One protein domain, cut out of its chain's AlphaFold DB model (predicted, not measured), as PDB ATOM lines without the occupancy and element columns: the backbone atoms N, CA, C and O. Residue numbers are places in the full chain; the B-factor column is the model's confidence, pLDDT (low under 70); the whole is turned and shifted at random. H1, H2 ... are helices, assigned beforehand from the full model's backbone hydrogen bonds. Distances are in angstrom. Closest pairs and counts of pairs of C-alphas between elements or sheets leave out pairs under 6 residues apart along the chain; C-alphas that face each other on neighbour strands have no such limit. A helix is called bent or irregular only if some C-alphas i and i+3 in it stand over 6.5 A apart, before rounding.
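What this domain is: This is residues 156 to 196 of the 272 residues of a protein of Kuraishia capsulata CBS 1993 (UniProt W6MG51). A helical hairpin drawn out into a rod: the longest helix, H3, runs back beside H2, and the loop that joins them sticks out at one end with residues 172 to 178, the first two of which still belong to H2. The short helix H1 packs on H3 toward the other end of the rod. The printed part has 41 residues with three named helices, in the order H1, H2, H3 along the chain, and no named strand; its class is all helix. It is only just loose, close to compact, with a radius of gyration of the C-alphas of 11.3 A, and the C-alphas span 38 by 16 by 11 A.

Where its parts are: Begin with H3, residues 182 to 194. Find C-alpha 182 at (-22.127, 28.072, -48.513); from there the helix runs 18.4 A to C-alpha 194 at (-22.167, 11.129, -41.396), with y falling along the way. Next look at H2, residues 163 to 173, which measures 15.4 A from first to last C-alpha; its y rises from C-alpha 163 at (-30.310, 21.979, -47.138) to C-alpha 173 at (-32.868, 37.163, -46.596). The printed part begins with H1, residues 156 to 160, a short helix of 6.6 A.

How they stand to each other: Start from H3 and look across to H2: the two touch, and their closest C-alphas are those of Ile 163 and Leu 185, 6.4 A apart. Their lines stand at a shallow tilt of 20 degrees and they run opposite ways, a helical hairpin. H3 touches H2 with residues 185 to 189 alone, and their centres are 14.0 A apart. Farther along H3, residues 188 to 192 alone touch H1; here the closest C-alphas are those of Leu 158 and Gln 192, 5.8 A apart. H1 and H2 follow each other in the chain, yet they are apart. In the backbones of H1, H2 and H3, every O i to N i+4 pair is within hydrogen-bond range, and none of the three helices is bent.

The domain as a whole: Look for the two C-alphas farthest apart at Asp 176 and Pro 196, 38.4 A from each other. The first and last printed C-alphas, those of Asp 156 and Pro 196, are 11.0 A apart. The link from H1 to H2 is tight, with 2 residues between them, and the link from H2 to H3 is short, with 8. The printed part runs from residue 156 to 196 with no cut. In the B-factor column the mean pLDDT of the printed part of this model is 88.9, and no printed residue is under 70.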
ATOM      1  N   ASP A 156     -31.316  13.879 -34.905       80.56
ATOM      2  CA  ASP A 156     -32.703  13.922 -35.377       80.56
ATOM      3  C   ASP A 156     -33.052  15.293 -35.977       80.56
ATOM      4  O   ASP A 156     -33.715  15.365 -37.016       80.56
ATOM      5  N   ASP A 157     -32.526  16.378 -35.396       83.25
ATOM      6  CA  ASP A 157     -32.670  17.727 -35.954       83.25
ATOM      7  C   ASP A 157     -31.983  17.827 -37.321       83.25
ATOM      8  O   ASP A 157     -32.561  18.337 -38.279       83.25
ATOM      9  N   LEU A 158     -30.767  17.283 -37.440       84.06
ATOM     10  CA  LEU A 158     -29.985  17.310 -38.678       84.06
ATOM     11  C   LEU A 158     -30.644  16.530 -39.823       84.06
ATOM     12  O   LEU A 158     -30.554  16.951 -40.977       84.06
ATOM     13  N   LEU A 159     -31.312  15.409 -39.535       82.31
ATOM     14  CA  LEU A 159     -32.003  14.614 -40.557       82.31
ATOM     15  C   LEU A 159     -33.235  15.325 -41.133       82.31
ATOM     16  O   LEU A 159     -33.565  15.104 -42.298       82.31
ATOM     17  N   ASN A 160     -33.876  16.197 -40.351       86.81
ATOM     18  CA  ASN A 160     -35.059  16.949 -40.771       86.81
ATOM     19  C   ASN A 160     -34.733  18.228 -41.561       86.81
ATOM     20  O   ASN A 160     -35.623  18.806 -42.191       86.81
ATOM     21  N   ILE A 161     -33.474  18.675 -41.569       86.25
ATOM     22  CA  ILE A 161     -33.070  19.871 -42.311       86.25
ATOM     23  C   ILE A 161     -32.979  19.551 -43.807       86.25
ATOM     24  O   ILE A 161     -32.191  18.718 -44.256       86.25
ATOM     25  N   ASN A 162     -33.755  20.281 -44.611       90.31
ATOM     26  CA  ASN A 162     -33.602  20.297 -46.060       90.31
ATOM     27  C   ASN A 162     -32.632  21.420 -46.461       90.31
ATOM     28  O   ASN A 162     -32.999  22.597 -46.469       90.31
ATOM     29  N   ILE A 163     -31.400  21.044 -46.814       90.50
ATOM     30  CA  ILE A 163     -30.310  21.979 -47.138       90.50
ATOM     31  C   ILE A 163     -30.655  22.895 -48.319       90.50
ATOM     32  O   ILE A 163     -30.300  24.071 -48.302       90.50
ATOM     33  N   GLN A 164     -31.396  22.405 -49.320       90.19
ATOM     34  CA  GLN A 164     -31.810  23.226 -50.465       90.19
ATOM     35  C   GLN A 164     -32.810  24.306 -50.049       90.19
ATOM     36  O   GLN A 164     -32.679  25.460 -50.452       90.19
ATOM     37  N   ARG A 165     -33.785  23.948 -49.206       91.62
ATOM     38  CA  ARG A 165     -34.763  24.907 -48.679       91.62
ATOM     39  C   ARG A 165     -34.089  25.963 -47.803       91.62
ATOM     40  O   ARG A 165     -34.419  27.139 -47.914       91.62
ATOM     41  N   GLU A 166     -33.134  25.558 -46.969       88.50
ATOM     42  CA  GLU A 166     -32.374  26.489 -46.129       88.50
ATOM     43  C   GLU A 166     -31.488  27.425 -46.966       88.50
ATOM     44  O   GLU A 166     -31.405  28.616 -46.674       88.50
ATOM     45  N   ALA A 167     -30.889  26.929 -48.055       89.38
ATOM     46  CA  ALA A 167     -30.149  27.763 -49.002       89.38
ATOM     47  C   ALA A 167     -31.028  28.850 -49.624       89.38
ATOM     48  O   ALA A 167     -30.626  30.011 -49.677       89.38
ATOM     49  N   GLU A 168     -32.232  28.482 -50.067       91.38
ATOM     50  CA  GLU A 168     -33.185  29.420 -50.660       91.38
ATOM     51  C   GLU A 168     -33.653  30.464 -49.641       91.38
ATOM     52  O   GLU A 168     -33.715  31.658 -49.940       91.38
ATOM     53  N   ARG A 169     -33.894  30.029 -48.397       91.62
ATOM     54  CA  ARG A 169     -34.235  30.916 -47.283       91.62
ATOM     55  C   ARG A 169     -33.134  31.952 -47.043       91.62
ATOM     56  O   ARG A 169     -33.432  33.136 -46.948       91.62
ATOM     57  N   LEU A 170     -31.871  31.524 -46.984       89.25
ATOM     58  CA  LEU A 170     -30.720  32.409 -46.758       89.25
ATOM     59  C   LEU A 170     -30.489  33.379 -47.924       89.25
ATOM     60  O   LEU A 170     -30.163  34.540 -47.696       89.25
ATOM     61  N   ARG A 171     -30.706  32.934 -49.167       90.06
ATOM     62  CA  ARG A 171     -30.661  33.817 -50.346       90.06
ATOM     63  C   ARG A 171     -31.765  34.869 -50.312       90.06
ATOM     64  O   ARG A 171     -31.505  36.028 -50.610       90.06
ATOM     65  N   SER A 172     -32.968  34.479 -49.894       91.00
ATOM     66  CA  SER A 172     -34.116  35.387 -49.787       91.00
ATOM     67  C   SER A 172     -33.937  36.457 -48.704       91.00
ATOM     68  O   SER A 172     -34.514  37.533 -48.817       91.00
ATOM     69  N   GLN A 173     -33.145  36.188 -47.658       89.56
ATOM     70  CA  GLN A 173     -32.868  37.163 -46.596       89.56
ATOM     71  C   GLN A 173     -31.962  38.310 -47.054       89.56
ATOM     72  O   GLN A 173     -32.105  39.429 -46.565       89.56
ATOM     73  N   HIS A 174     -31.046  38.043 -47.987       86.00
ATOM     74  CA  HIS A 174     -30.084  39.030 -48.474       86.00
ATOM     75  C   HIS A 174     -29.966  38.981 -50.007       86.00
ATOM     76  O   HIS A 174     -28.947  38.518 -50.526       86.00
ATOM     77  N   PRO A 175     -30.987  39.460 -50.744       87.62
ATOM     78  CA  PRO A 175     -31.014  39.378 -52.206       87.62
ATOM     79  C   PRO A 175     -29.927  40.229 -52.878       87.62
ATOM     80  O   PRO A 175     -29.450  39.877 -53.955       87.62
ATOM     81  N   ASP A 176     -29.505  41.318 -52.231       90.62
ATOM     82  CA  ASP A 176     -28.568  42.293 -52.803       90.62
ATOM     83  C   ASP A 176     -27.091  41.951 -52.550       90.62
ATOM     84  O   ASP A 176     -26.196  42.640 -53.042       90.62
ATOM     85  N   THR A 177     -26.805  40.891 -51.787       89.75
ATOM     86  CA  THR A 177     -25.430  40.477 -51.469       89.75
ATOM     87  C   THR A 177     -25.103  39.107 -52.056       89.75
ATOM     88  O   THR A 177     -25.962  38.221 -52.046       89.75
ATOM     89  N   PRO A 178     -23.858  38.870 -52.511       91.19
ATOM     90  CA  PRO A 178     -23.416  37.539 -52.906       91.19
ATOM     91  C   PRO A 178     -23.629  36.515 -51.786       91.19
ATOM     92  O   PRO A 178     -23.407  36.797 -50.611       91.19
ATOM     93  N   PHE A 179     -24.029  35.301 -52.156       91.75
ATOM     94  CA  PHE A 179     -24.289  34.231 -51.200       91.75
ATOM     95  C   PHE A 179     -22.992  33.750 -50.523       91.75
ATOM     96  O   PHE A 179     -22.153  33.123 -51.166       91.75
ATOM     97  N   THR A 180     -22.847  34.005 -49.219       90.00
ATOM     98  CA  THR A 180     -21.649  33.655 -48.423       90.00
ATOM     99  C   THR A 180     -21.857  32.485 -47.461       90.00
ATOM    100  O   THR A 180     -20.897  31.955 -46.917       90.00
ATOM    101  N   SER A 181     -23.093  32.021 -47.255       88.81
ATOM    102  CA  SER A 181     -23.401  30.956 -46.285       88.81
ATOM    103  C   SER A 181     -23.157  29.529 -46.802       88.81
ATOM    104  O   SER A 181     -23.660  28.569 -46.215       88.81
ATOM    105  N   GLY A 182     -22.410  29.373 -47.898       90.81
ATOM    106  CA  GLY A 182     -22.127  28.072 -48.513       90.81
ATOM    107  C   GLY A 182     -21.397  27.118 -47.573       90.81
ATOM    108  O   GLY A 182     -21.813  25.969 -47.440       90.81
ATOM    109  N   ASP A 183     -20.392  27.616 -46.853       90.88
ATOM    110  CA  ASP A 183     -19.576  26.805 -45.941       90.88
ATOM    111  C   ASP A 183     -20.418  26.200 -44.810       90.88
ATOM    112  O   ASP A 183     -20.322  25.012 -44.512       90.88
ATOM    113  N   ARG A 184     -21.349  26.982 -44.249       88.56
ATOM    114  CA  ARG A 184     -22.270  26.511 -43.205       88.56
ATOM    115  C   ARG A 184     -23.210  25.420 -43.717       88.56
ATOM    116  O   ARG A 184     -23.432  24.426 -43.029       88.56
ATOM    117  N   LEU A 185     -23.786  25.602 -44.907       90.69
ATOM    118  CA  LEU A 185     -24.659  24.588 -45.510       90.69
ATOM    119  C   LEU A 185     -23.893  23.314 -45.841       90.69
ATOM    120  O   LEU A 185     -24.420  22.219 -45.659       90.69
ATOM    121  N   TRP A 186     -22.652  23.461 -46.299       91.06
ATOM    122  CA  TRP A 186     -21.760  22.344 -46.551       91.06
ATOM    123  C   TRP A 186     -21.464  21.565 -45.270       91.06
ATOM    124  O   TRP A 186     -21.616  20.347 -45.254       91.06
ATOM    125  N   GLU A 187     -21.121  22.245 -44.175       91.50
ATOM    126  CA  GLU A 187     -20.909  21.599 -42.879       91.50
ATOM    127  C   GLU A 187     -22.156  20.859 -42.389       91.50
ATOM    128  O   GLU A 187     -22.047  19.720 -41.933       91.50
ATOM    129  N   LEU A 188     -23.342  21.464 -42.507       90.75
ATOM    130  CA  LEU A 188     -24.606  20.821 -42.138       90.75
ATOM    131  C   LEU A 188     -24.882  19.581 -42.995       90.75
ATOM    132  O   LEU A 188     -25.180  18.517 -42.452       90.75
ATOM    133  N   GLN A 189     -24.725  19.691 -44.316       91.56
ATOM    134  CA  GLN A 189     -24.907  18.572 -45.241       91.56
ATOM    135  C   GLN A 189     -23.914  17.439 -44.958       91.56
ATOM    136  O   GLN A 189     -24.291  16.266 -44.972       91.56
ATOM    137  N   ASN A 190     -22.659  17.785 -44.673       92.19
ATOM    138  CA  ASN A 190     -21.615  16.826 -44.349       92.19
ATOM    139  C   ASN A 190     -21.910  16.117 -43.020       92.19
ATOM    140  O   ASN A 190     -21.829  14.893 -42.950       92.19
ATOM    141  N   LYS A 191     -22.336  16.855 -41.984       90.25
ATOM    142  CA  LYS A 191     -22.805  16.256 -40.724       90.25
ATOM    143  C   LYS A 191     -23.971  15.302 -40.981       90.25
ATOM    144  O   LYS A 191     -23.924  14.178 -40.499       90.25
ATOM    145  N   GLN A 192     -24.951  15.693 -41.800       88.88
ATOM    146  CA  GLN A 192     -26.096  14.850 -42.158       88.88
ATOM    147  C   GLN A 192     -25.677  13.544 -42.855       88.88
ATOM    148  O   GLN A 192     -26.218  12.485 -42.546       88.88
ATOM    149  N   TRP A 193     -24.690  13.584 -43.756       88.44
ATOM    150  CA  TRP A 193     -24.165  12.385 -44.425       88.44
ATOM    151  C   TRP A 193     -23.418  11.426 -43.498       88.44
ATOM    152  O   TRP A 193     -23.337  10.233 -43.791       88.44
ATOM    153  N   LEU A 194     -22.877  11.931 -42.390       87.88
ATOM    154  CA  LEU A 194     -22.167  11.129 -41.396       87.88
ATOM    155  C   LEU A 194     -23.104  10.481 -40.368       87.88
ATOM    156  O   LEU A 194     -22.660   9.613 -39.612       87.88
ATOM    157  N   ILE A 195     -24.389  10.852 -40.340       87.38
ATOM    158  CA  ILE A 195     -25.365  10.244 -39.434       87.38
ATOM    159  C   ILE A 195     -25.651   8.815 -39.905       87.38
ATOM    160  O   ILE A 195     -26.125   8.610 -41.029       87.38
ATOM    161  N   PRO A 196     -25.398   7.793 -39.068       80.19
ATOM    162  CA  PRO A 196     -25.724   6.428 -39.430       80.19
ATOM    163  C   PRO A 196     -27.241   6.294 -39.564       80.19
ATOM    164  O   PRO A 196     -27.991   6.564 -38.629       80.19
TER     165      PRO A 196